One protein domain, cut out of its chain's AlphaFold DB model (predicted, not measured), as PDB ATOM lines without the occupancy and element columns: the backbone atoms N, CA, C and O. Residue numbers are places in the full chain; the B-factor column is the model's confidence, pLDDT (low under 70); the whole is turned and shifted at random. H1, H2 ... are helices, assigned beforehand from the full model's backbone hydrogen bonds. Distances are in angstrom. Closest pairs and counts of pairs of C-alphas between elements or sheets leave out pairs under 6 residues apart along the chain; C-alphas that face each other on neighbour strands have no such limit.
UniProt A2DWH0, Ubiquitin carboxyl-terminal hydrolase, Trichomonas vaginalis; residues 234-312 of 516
ATOM      1  N   LEU A 234      14.373 -25.498 -24.999       98.19
ATOM      2  CA  LEU A 234      13.597 -24.653 -24.082       98.19
ATOM      3  C   LEU A 234      12.147 -25.135 -24.003       98.19
ATOM      4  O   LEU A 234      11.486 -25.296 -25.022       98.19
ATOM      5  N   ILE A 235      11.624 -25.355 -22.799       97.25
ATOM      6  CA  ILE A 235      10.241 -25.810 -22.618       97.25
ATOM      7  C   ILE A 235       9.273 -24.719 -23.102       97.25
ATOM      8  O   ILE A 235       9.391 -23.548 -22.738       97.25
ATOM      9  N   ASN A 236       8.292 -25.109 -23.916       93.50
ATOM     10  CA  ASN A 236       7.185 -24.239 -24.298       93.50
ATOM     11  C   ASN A 236       6.124 -24.237 -23.196       93.50
ATOM     12  O   ASN A 236       5.570 -25.285 -22.865       93.50
ATOM     13  N   GLN A 237       5.836 -23.064 -22.634       89.31
ATOM     14  CA  GLN A 237       4.845 -22.907 -21.564       89.31
ATOM     15  C   GLN A 237       3.402 -22.807 -22.097       89.31
ATOM     16  O   GLN A 237       2.450 -22.748 -21.321       89.31
ATOM     17  N   GLY A 238       3.230 -22.790 -23.421       89.12
ATOM     18  CA  GLY A 238       1.946 -22.753 -24.109       89.12
ATOM     19  C   GLY A 238       2.074 -22.094 -25.479       89.12
ATOM     20  O   GLY A 238       1.940 -22.756 -26.503       89.12
ATOM     21  N   ALA A 239       2.352 -20.791 -25.492       91.50
ATOM     22  CA  ALA A 239       2.509 -19.980 -26.698       91.50
ATOM     23  C   ALA A 239       3.852 -19.225 -26.729       91.50
ATOM     24  O   ALA A 239       3.978 -18.197 -27.391       91.50
ATOM     25  N   THR A 240       4.871 -19.720 -26.019       94.94
ATOM     26  CA  THR A 240       6.140 -19.003 -25.785       94.94
ATOM     27  C   THR A 240       7.232 -19.301 -26.817       94.94
ATOM     28  O   THR A 240       8.398 -18.981 -26.589       94.94
ATOM     29  N   CYS A 241       6.894 -19.907 -27.956       96.19
ATOM     30  CA  CYS A 241       7.873 -20.307 -28.972       96.19
ATOM     31  C   CYS A 241       8.630 -19.120 -29.592       96.19
ATOM     32  O   CYS A 241       9.804 -19.268 -29.923       96.19
ATOM     33  N   TYR A 242       8.017 -17.932 -29.692       96.94
ATOM     34  CA  TYR A 242       8.699 -16.703 -30.132       96.94
ATOM     35  C   TYR A 242       9.852 -16.341 -29.183       96.94
ATOM     36  O   TYR A 242      10.972 -16.085 -29.626       96.94
ATOM     37  N   MET A 243       9.600 -16.401 -27.871       97.75
ATOM     38  CA  MET A 243      10.599 -16.139 -26.842       97.75
ATOM     39  C   MET A 243      11.684 -17.210 -26.896       97.75
ATOM     40  O   MET A 243      12.858 -16.868 -26.976       97.75
ATOM     41  N   ASN A 244      11.303 -18.491 -26.912       98.31
ATOM     42  CA  ASN A 244      12.256 -19.596 -26.986       98.31
ATOM     43  C   ASN A 244      13.171 -19.458 -28.212       98.31
ATOM     44  O   ASN A 244      14.391 -19.552 -28.096       98.31
ATOM     45  N   SER A 245      12.593 -19.152 -29.371       98.44
ATOM     46  CA  SER A 245      13.325 -18.996 -30.625       98.44
ATOM     47  C   SER A 245      14.339 -17.853 -30.576       98.44
ATOM     48  O   SER A 245      15.496 -18.035 -30.970       98.44
ATOM     49  N   PHE A 246      13.946 -16.688 -30.048       98.44
ATOM     50  CA  PHE A 246      14.875 -15.570 -29.895       98.44
ATOM     51  C   PHE A 246      15.948 -15.840 -28.834       98.44
ATOM     52  O   PHE A 246      17.116 -15.531 -29.055       98.44
ATOM     53  N   LEU A 247      15.588 -16.459 -27.706       98.44
ATOM     54  CA  LEU A 247      16.544 -16.820 -26.659       98.44
ATOM     55  C   LEU A 247      17.603 -17.799 -27.171       98.44
ATOM     56  O   LEU A 247      18.770 -17.627 -26.831       98.44
ATOM     57  N   GLN A 248      17.233 -18.753 -28.031       97.81
ATOM     58  CA  GLN A 248      18.198 -19.627 -28.705       97.81
ATOM     59  C   GLN A 248      19.138 -18.829 -29.616       97.81
ATOM     60  O   GLN A 248      20.355 -18.955 -29.499       97.81
ATOM     61  N   ALA A 249      18.605 -17.941 -30.463       97.75
ATOM     62  CA  ALA A 249      19.426 -17.088 -31.328       97.75
ATOM     63  C   ALA A 249      20.417 -16.219 -30.522       97.75
ATOM     64  O   ALA A 249      21.595 -16.086 -30.868       97.75
ATOM     65  N   LEU A 250      19.953 -15.664 -29.401       97.31
ATOM     66  CA  LEU A 250      20.750 -14.819 -28.519       97.31
ATOM     67  C   LEU A 250      21.800 -15.621 -27.729       97.31
ATOM     68  O   LEU A 250      22.948 -15.190 -27.619       97.31
ATOM     69  N   TYR A 251      21.437 -16.798 -27.211       96.44
ATOM     70  CA  TYR A 251      22.344 -17.710 -26.508       96.44
ATOM     71  C   TYR A 251      23.468 -18.209 -27.426       96.44
ATOM     72  O   TYR A 251      24.634 -18.231 -27.026       96.44
ATOM     73  N   HIS A 252      23.140 -18.513 -28.684       95.12
ATOM     74  CA  HIS A 252      24.092 -18.901 -29.726       95.12
ATOM     75  C   HIS A 252      24.851 -17.724 -30.355       95.12
ATOM     76  O   HIS A 252      25.452 -17.858 -31.417       95.12
ATOM     77  N   THR A 253      24.882 -16.577 -29.676       96.06
ATOM     78  CA  THR A 253      25.775 -15.457 -29.976       96.06
ATOM     79  C   THR A 253      26.864 -15.391 -28.889       96.06
ATOM     80  O   THR A 253      26.685 -14.688 -27.887       96.06
ATOM     81  N   PRO A 254      28.006 -16.108 -29.015       94.00
ATOM     82  CA  PRO A 254      28.879 -16.383 -27.866       94.00
ATOM     83  C   PRO A 254      29.524 -15.141 -27.251       94.00
ATOM     84  O   PRO A 254      29.610 -15.037 -26.028       94.00
ATOM     85  N   ILE A 255      29.912 -14.148 -28.058       95.31
ATOM     86  CA  ILE A 255      30.405 -12.856 -27.554       95.31
ATOM     87  C   ILE A 255      29.389 -12.130 -26.670       95.31
ATOM     88  O   ILE A 255      29.785 -11.517 -25.674       95.31
ATOM     89  N   PHE A 256      28.096 -12.204 -27.004       96.44
ATOM     90  CA  PHE A 256      27.039 -11.665 -26.155       96.44
ATOM     91  C   PHE A 256      26.929 -12.506 -24.889       96.44
ATOM     92  O   PHE A 256      27.117 -11.967 -23.802       96.44
ATOM     93  N   ARG A 257      26.723 -13.822 -25.028       95.38
ATOM     94  CA  ARG A 257      26.573 -14.761 -23.907       95.38
ATOM     95  C   ARG A 257      27.697 -14.618 -22.880       95.38
ATOM     96  O   ARG A 257      27.426 -14.406 -21.702       95.38
ATOM     97  N   ARG A 258      28.958 -14.662 -23.315       94.44
ATOM     98  CA  ARG A 258      30.145 -14.565 -22.451       94.44
ATOM     99  C   ARG A 258      30.185 -13.248 -21.679       94.44
ATOM    100  O   ARG A 258      30.338 -13.264 -20.461       94.44
ATOM    101  N   LYS A 259      30.018 -12.111 -22.359       95.56
ATOM    102  CA  LYS A 259      30.039 -10.791 -21.704       95.56
ATOM    103  C   LYS A 259      28.819 -10.580 -20.803       95.56
ATOM    104  O   LYS A 259      28.955 -10.035 -19.713       95.56
ATOM    105  N   PHE A 260      27.648 -11.047 -21.231       96.12
ATOM    106  CA  PHE A 260      26.402 -10.946 -20.479       96.12
ATOM    107  C   PHE A 260      26.446 -11.771 -19.187       96.12
ATOM    108  O   PHE A 260      26.045 -11.278 -18.138       96.12
ATOM    109  N   LEU A 261      27.007 -12.985 -19.219       95.44
ATOM    110  CA  LEU A 261      27.187 -13.826 -18.029       95.44
ATOM    111  C   LEU A 261      28.246 -13.289 -17.048       95.44
ATOM    112  O   LEU A 261      28.166 -13.569 -15.856       95.44
ATOM    113  N   GLN A 262      29.229 -12.514 -17.519       94.12
ATOM    114  CA  GLN A 262      30.250 -11.880 -16.667       94.12
ATOM    115  C   GLN A 262      29.749 -10.619 -15.949       94.12
ATOM    116  O   GLN A 262      30.374 -10.142 -14.994       94.12
ATOM    117  N   MET A 263      28.645 -10.045 -16.416       93.75
ATOM    118  CA  MET A 263      28.053  -8.867 -15.809       93.75
ATOM    119  C   MET A 263      27.410  -9.206 -14.463       93.75
ATOM    120  O   MET A 263      26.701 -10.198 -14.320       93.75
ATOM    121  N   LYS A 264      27.598  -8.334 -13.471       91.94
ATOM    122  CA  LYS A 264      26.862  -8.406 -12.205       91.94
ATOM    123  C   LYS A 264      25.633  -7.511 -12.292       91.94
ATOM    124  O   LYS A 264      25.773  -6.323 -12.565       91.94
ATOM    125  N   SER A 265      24.463  -8.071 -12.025       91.31
ATOM    126  CA  SER A 265      23.212  -7.327 -11.907       91.31
ATOM    127  C   SER A 265      22.394  -7.901 -10.763       91.31
ATOM    128  O   SER A 265      22.375  -9.112 -10.579       91.31
ATOM    129  N   GLU A 266      21.726  -7.037  -9.999       91.94
ATOM    130  CA  GLU A 266      20.741  -7.430  -8.982       91.94
ATOM    131  C   GLU A 266      19.313  -7.471  -9.538       91.94
ATOM    132  O   GLU A 266      18.390  -7.888  -8.838       91.94
ATOM    133  N   ASP A 267      19.137  -7.053 -10.793       95.81
ATOM    134  CA  ASP A 267      17.842  -7.030 -11.449       95.81
ATOM    135  C   ASP A 267      17.286  -8.460 -11.644       95.81
ATOM    136  O   ASP A 267      18.010  -9.329 -12.147       95.81
ATOM    137  N   PRO A 268      16.022  -8.734 -11.256       95.25
ATOM    138  CA  PRO A 268      15.439 -10.073 -11.339       95.25
ATOM    139  C   PRO A 268      15.390 -10.652 -12.752       95.25
ATOM    140  O   PRO A 268      15.602 -11.854 -12.911       95.25
ATOM    141  N   VAL A 269      15.124  -9.828 -13.769       96.19
ATOM    142  CA  VAL A 269      15.015 -10.277 -15.162       96.19
ATOM    143  C   VAL A 269      16.390 -10.631 -15.700       96.19
ATOM    144  O   VAL A 269      16.587 -11.723 -16.232       96.19
ATOM    145  N   ILE A 270      17.367  -9.747 -15.491       97.12
ATOM    146  CA  ILE A 270      18.750  -9.997 -15.907       97.12
ATOM    147  C   ILE A 270      19.295 -11.257 -15.230       97.12
ATOM    148  O   ILE A 270      19.854 -12.113 -15.912       97.12
ATOM    149  N   LYS A 271      19.081 -11.418 -13.918       97.19
ATOM    150  CA  LYS A 271      19.490 -12.625 -13.185       97.19
ATOM    151  C   LYS A 271      18.812 -13.886 -13.708       97.19
ATOM    152  O   LYS A 271      19.484 -14.893 -13.894       97.19
ATOM    153  N   SER A 272      17.505 -13.842 -13.957       97.38
ATOM    154  CA  SER A 272      16.765 -15.009 -14.456       97.38
ATOM    155  C   SER A 272      17.243 -15.413 -15.851       97.38
ATOM    156  O   SER A 272      17.435 -16.598 -16.110       97.38
ATOM    157  N   LEU A 273      17.540 -14.442 -16.721       98.06
ATOM    158  CA  LEU A 273      18.122 -14.700 -18.039       98.06
ATOM    159  C   LEU A 273      19.555 -15.257 -17.947       98.06
ATOM    160  O   LEU A 273      19.902 -16.188 -18.669       98.06
ATOM    161  N   GLN A 274      20.385 -14.728 -17.041       97.50
ATOM    162  CA  GLN A 274      21.727 -15.261 -16.785       97.50
ATOM    163  C   GLN A 274      21.673 -16.702 -16.261       97.50
ATOM    164  O   GLN A 274      22.413 -17.553 -16.752       97.50
ATOM    165  N   ASN A 275      20.782 -16.989 -15.311       96.62
ATOM    166  CA  ASN A 275      20.575 -18.332 -14.773       96.62
ATOM    167  C   ASN A 275      20.103 -19.295 -15.867       96.62
ATOM    168  O   ASN A 275      20.661 -20.380 -15.997       96.62
ATOM    169  N   LEU A 276      19.144 -18.874 -16.699       97.88
ATOM    170  CA  LEU A 276      18.675 -19.657 -17.839       97.88
ATOM    171  C   LEU A 276      19.842 -20.037 -18.760       97.88
ATOM    172  O   LEU A 276      20.042 -21.213 -19.051       97.88
ATOM    173  N   PHE A 277      20.664 -19.062 -19.157       96.94
ATOM    174  CA  PHE A 277      21.833 -19.305 -20.006       96.94
ATOM    175  C   PHE A 277      22.880 -20.210 -19.345       96.94
ATOM    176  O   PHE A 277      23.542 -20.980 -20.034       96.94
ATOM    177  N   GLN A 278      23.042 -20.153 -18.023       95.06
ATOM    178  CA  GLN A 278      23.921 -21.080 -17.305       95.06
ATOM    179  C   GLN A 278      23.360 -22.506 -17.290       95.06
ATOM    180  O   GLN A 278      24.117 -23.458 -17.479       95.06
ATOM    181  N   MET A 279      22.049 -22.667 -17.092       94.94
ATOM    182  CA  MET A 279      21.391 -23.977 -17.094       94.94
ATOM    183  C   MET A 279      21.439 -24.634 -18.477       94.94
ATOM    184  O   MET A 279      21.691 -25.833 -18.571       94.94
ATOM    185  N   MET A 280      21.298 -23.846 -19.549       94.50
ATOM    186  CA  MET A 280      21.398 -24.332 -20.931       94.50
ATOM    187  C   MET A 280      22.746 -24.996 -21.268       94.50
ATOM    188  O   MET A 280      22.818 -25.744 -22.234       94.50
ATOM    189  N   ASN A 281      23.806 -24.765 -20.486       88.56
ATOM    190  CA  ASN A 281      25.096 -25.430 -20.697       88.56
ATOM    191  C   ASN A 281      25.120 -26.893 -20.221       88.56
ATOM    192  O   ASN A 281      26.007 -27.637 -20.626       88.56
ATOM    193  N   ASN A 282      24.223 -27.286 -19.312       86.00
ATOM    194  CA  ASN A 282      24.331 -28.558 -18.582       86.00
ATOM    195  C   ASN A 282      23.112 -29.471 -18.754       86.00
ATOM    196  O   ASN A 282      23.179 -30.655 -18.426       86.00
ATOM    197  N   GLU A 283      21.998 -28.925 -19.229       90.12
ATOM    198  CA  GLU A 283      20.717 -29.617 -19.290       90.12
ATOM    199  C   GLU A 283      20.333 -29.960 -20.730       90.12
ATOM    200  O   GLU A 283      20.715 -29.284 -21.683       90.12
ATOM    201  N   LYS A 284      19.517 -31.005 -20.899       90.94
ATOM    202  CA  LYS A 284      18.946 -31.349 -22.211       90.94
ATOM    203  C   LYS A 284      17.891 -30.333 -22.654       90.94
ATOM    204  O   LYS A 284      17.768 -30.025 -23.838       90.94
ATOM    205  N   TYR A 285      17.075 -29.874 -21.714       95.19
ATOM    206  CA  TYR A 285      16.081 -28.831 -21.918       95.19
ATOM    207  C   TYR A 285      15.829 -28.110 -20.595       95.19
ATOM    208  O   TYR A 285      15.911 -28.722 -19.531       95.19
ATOM    209  N   VAL A 286      15.493 -26.821 -20.656       96.75
ATOM    210  CA  VAL A 286      15.258 -25.992 -19.462       96.75
ATOM    211  C   VAL A 286      13.926 -25.255 -19.538       96.75
ATOM    212  O   VAL A 286      13.444 -24.909 -20.618       96.75
ATOM    213  N   SER A 287      13.313 -25.024 -18.376       96.50
ATOM    214  CA  SER A 287      12.115 -24.187 -18.265       96.50
ATOM    215  C   SER A 287      12.479 -22.707 -18.354       96.50
ATOM    216  O   SER A 287      13.499 -22.283 -17.816       96.50
ATOM    217  N   THR A 288      11.614 -21.915 -18.984       96.00
ATOM    218  CA  THR A 288      11.703 -20.447 -19.016       96.00
ATOM    219  C   THR A 288      10.798 -19.776 -17.971       96.00
ATOM    220  O   THR A 288      10.641 -18.558 -17.993       96.00
ATOM    221  N   GLU A 289      10.210 -20.547 -17.048       94.75
ATOM    222  CA  GLU A 289       9.216 -20.075 -16.068       94.75
ATOM    223  C   GLU A 289       9.757 -18.991 -15.125       94.75
ATOM    224  O   GLU A 289       9.079 -17.989 -14.887       94.75
ATOM    225  N   ASP A 290      10.994 -19.132 -14.638       95.00
ATOM    226  CA  ASP A 290      11.631 -18.114 -13.789       95.00
ATOM    227  C   ASP A 290      11.788 -16.784 -14.543       95.00
ATOM    228  O   ASP A 290      11.536 -15.709 -13.993       95.00
ATOM    229  N   LEU A 291      12.133 -16.852 -15.834       96.00
ATOM    230  CA  LEU A 291      12.264 -15.676 -16.689       96.00
ATOM    231  C   LEU A 291      10.902 -15.016 -16.940       96.00
ATOM    232  O   LEU A 291      10.767 -13.813 -16.727       96.00
ATOM    233  N   THR A 292       9.872 -15.774 -17.316       94.31
ATOM    234  CA  THR A 292       8.529 -15.206 -17.530       94.31
ATOM    235  C   THR A 292       7.947 -14.635 -16.239       94.31
ATOM    236  O   THR A 292       7.394 -13.535 -16.239       94.31
ATOM    237  N   THR A 293       8.162 -15.307 -15.109       94.00
ATOM    238  CA  THR A 293       7.767 -14.798 -13.789       94.00
ATOM    239  C   THR A 293       8.492 -13.492 -13.461       94.00
ATOM    240  O   THR A 293       7.881 -12.569 -12.918       94.00
ATOM    241  N   SER A 294       9.769 -13.359 -13.836       94.31
ATOM    242  CA  SER A 294      10.534 -12.120 -13.641       94.31
ATOM    243  C   SER A 294      10.015 -10.945 -14.482       94.31
ATOM    244  O   SER A 294      10.080  -9.805 -14.023       94.31
ATOM    245  N   PHE A 295       9.409 -11.209 -15.650       91.88
ATOM    246  CA  PHE A 295       8.678 -10.199 -16.430       91.88
ATOM    247  C   PHE A 295       7.353  -9.776 -15.773       91.88
ATOM    248  O   PHE A 295       6.716  -8.822 -16.219       91.88
ATOM    249  N   GLY A 296       6.919 -10.475 -14.720       89.12
ATOM    250  CA  GLY A 296       5.612 -10.295 -14.095       89.12
ATOM    251  C   GLY A 296       4.476 -10.973 -14.861       89.12
ATOM    252  O   GLY A 296       3.324 -10.578 -14.688       89.12
ATOM    253  N   TRP A 297       4.786 -11.952 -15.718       89.31
ATOM    254  CA  TRP A 297       3.782 -12.703 -16.467       89.31
ATOM    255  C   TRP A 297       3.091 -13.737 -15.586       89.31
ATOM    256  O   TRP A 297       3.717 -14.385 -14.749       89.31
ATOM    257  N   ASP A 298       1.795 -13.908 -15.812       84.75
ATOM    258  CA  ASP A 298       1.002 -14.986 -15.240       84.75
ATOM    259  C   ASP A 298       0.676 -16.069 -16.286       84.75
ATOM    260  O   ASP A 298       1.075 -16.004 -17.454       84.75
ATOM    261  N   SER A 299      -0.083 -17.085 -15.868       83.94
ATOM    262  CA  SER A 299      -0.482 -18.202 -16.729       83.94
ATOM    263  C   SER A 299      -1.320 -17.786 -17.945       83.94
ATOM    264  O   SER A 299      -1.451 -18.570 -18.878       83.94
ATOM    265  N   SER A 300      -1.916 -16.589 -17.954       80.00
ATOM    266  CA  SER A 300      -2.642 -16.075 -19.118       80.00
ATOM    267  C   SER A 300      -1.696 -15.451 -20.140       80.00
ATOM    268  O   SER A 300      -1.893 -15.643 -21.338       80.00
ATOM    269  N   ASN A 301      -0.635 -14.777 -19.686       87.50
ATOM    270  CA  ASN A 301       0.350 -14.149 -20.563       87.50
ATOM    271  C   ASN A 301       1.127 -15.178 -21.392       87.50
ATOM    272  O   ASN A 301       1.337 -14.966 -22.582       87.50
ATOM    273  N   VAL A 302       1.493 -16.323 -20.805       83.25
ATOM    274  CA  VAL A 302       2.239 -17.390 -21.507       83.25
ATOM    275  C   VAL A 302       1.434 -18.089 -22.610       83.25
ATOM    276  O   VAL A 302       1.997 -18.848 -23.398       83.25
ATOM    277  N   LEU A 303       0.122 -17.839 -22.678       81.69
ATOM    278  CA  LEU A 303      -0.777 -18.336 -23.723       81.69
ATOM    279  C   LEU A 303      -0.980 -17.326 -24.865       81.69
ATOM    280  O   LEU A 303      -1.642 -17.653 -25.851       81.69
ATOM    281  N   VAL A 304      -0.434 -16.112 -24.746       79.69
ATOM    282  CA  VAL A 304      -0.518 -15.078 -25.782       79.69
ATOM    283  C   VAL A 304       0.626 -15.260 -26.776       79.69
ATOM    284  O   VAL A 304       1.793 -15.346 -26.396       79.69
ATOM    285  N   GLN A 305       0.284 -15.317 -28.065       85.94
ATOM    286  CA  GLN A 305       1.275 -15.283 -29.135       85.94
ATOM    287  C   GLN A 305       1.740 -13.850 -29.381       85.94
ATOM    288  O   GLN A 305       0.926 -12.927 -29.407       85.94
ATOM    289  N   HIS A 306       3.040 -13.691 -29.600       87.62
ATOM    290  CA  HIS A 306       3.665 -12.409 -29.897       87.62
ATOM    291  C   HIS A 306       4.573 -12.512 -31.115       87.62
ATOM    292  O   HIS A 306       5.012 -13.597 -31.511       87.62
ATOM    293  N   ASP A 307       4.865 -11.353 -31.693       92.50
ATOM    294  CA  ASP A 307       5.881 -11.226 -32.718       92.50
ATOM    295  C   ASP A 307       7.285 -11.347 -32.102       92.50
ATOM    296  O   ASP A 307       7.603 -10.731 -31.080       92.50
ATOM    297  N   VAL A 308       8.145 -12.162 -32.719       95.00
ATOM    298  CA  VAL A 308       9.499 -12.404 -32.197       95.00
ATOM    299  C   VAL A 308      10.408 -11.177 -32.323       95.00
ATOM    300  O   VAL A 308      11.309 -11.007 -31.503       95.00
ATOM    301  N   GLN A 309      10.175 -10.305 -33.311       93.69
ATOM    302  CA  GLN A 309      10.931  -9.067 -33.475       93.69
ATOM    303  C   GLN A 309      10.523  -8.036 -32.419       93.69
ATOM    304  O   GLN A 309      11.401  -7.404 -31.834       93.69
ATOM    305  N   GLU A 310       9.230  -7.927 -32.106       92.31
ATOM    306  CA  GLU A 310       8.748  -7.089 -31.001       92.31
ATOM    307  C   GLU A 310       9.366  -7.537 -29.666       92.31
ATOM    308  O   GLU A 310       9.953  -6.726 -28.945       92.31
ATOM    309  N   PHE A 311       9.319  -8.841 -29.367       95.50
ATOM    310  CA  PHE A 311       9.939  -9.389 -28.158       95.50
ATOM    311  C   PHE A 311      11.453  -9.135 -28.107       95.50
ATOM    312  O   PHE A 311      11.974  -8.741 -27.062       95.50
ATOM    313  N   MET A 312      12.158  -9.323 -29.230       96.25
ATOM    314  CA  MET A 312      13.589  -9.029 -29.349       96.25
ATOM    315  C   MET A 312      13.898  -7.581 -28.966       96.25
ATOM    316  O   MET A 312      14.788  -7.354 -28.147       96.25
TER     317      MET A 312
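Overview. This is residues 234 to 312 of the 516 residues of the protein "Ubiquitin carboxyl-terminal hydrolase" of Trichomonas vaginalis (UniProt A2DWH0). The chain runs round a loose ring of helices: H1 makes one side, the hairpin of H3 and H4 makes the side across from it, H2 stands at one end between H1 and H3, and the unnamed stretch 295 to 307 makes the other end. The last helix, H5, folds back onto H1. The longest axis runs from H2 at one end to residues around Ser 300 at the other. The printed part has 79 residues with five named helices, in the order H1 H2 H3 H4 H5, and no named strand; it is all helix, with 43 of the residues in these helices. It is compact as a whole, with a radius of gyration of the C-alphas of 12.3 A and spans of 33 by 26 by 24 A.

Arrangement. The longest helix by residues is H3, residues 268 to 279. H3 touches H4, residues 289 to 294; the closest C-alphas are those of Ser 272 and Leu 291, 5.1 A apart. The two are a helical hairpin, two helices that follow each other and run opposite ways, at a shallow tilt of 23 degrees. H3 also touches H2, residues 254 to 262, but with its residues 274 to 278 alone; the closest C-alphas are those of Leu 261 and Gln 274, 5.8 A apart. H2 and H3 run opposite ways at a steep tilt of 60 degrees. H3 is close to H1, residues 241 to 251, but not clearly touching it; the closest C-alphas are those of Tyr 251 and Phe 277, 6.7 A apart. The lines of H1 and H3 are about perpendicular, only just, at 73 degrees. H1 and H2 only just touch, with 3 pairs of C-alphas within 8 A, and only at the corner by their link. Their closest C-alphas are those of Tyr 251 and Arg 257, 5.8 A apart, and their lines are about perpendicular at 87 degrees. H1 touches H5, residues 308 to 312; the closest C-alphas are those of Tyr 242 and Val 308, 4.8 A apart. H4 is apart from H1, H2 and H5, and H5 is apart from H2 and H3 too. In H1, H2, H3, H4 and H5 every O i to N i+4 pair is within hydrogen-bond range.

Along the chain. H3 has 12 residues and measures 16.2 A from its first to its last C-alpha, beginning at C-alpha 268 at (15.439, -10.073, -11.339). H4 has six residues. H2, with nine residues, measures 12.1 A. H1 has 11 residues and measures 14.9 A, beginning at C-alpha 241 at (7.873, -20.307, -28.972). H5 has five residues and ends at C-alpha 312 at (13.589, -9.029, -29.349).

Size, cuts and confidence. The two C-alphas farthest apart are those of Ile 255 and Ser 300, at 34.3 A. The first and last printed C-alphas, those of Leu 234 and Met 312, are 16.5 A apart. The printed part has no cut. The links from H1 to H2 and from H2 to H3 are tight, the link from H3 to H4 is short, and the link from H4 to H5 is long, with 13 residues. The C-alphas of these residues, 295 to 307, lie 10 to 18 A from the mean of the C-alphas. The mean pLDDT of the printed part is 93.6, and no printed residue is under 70.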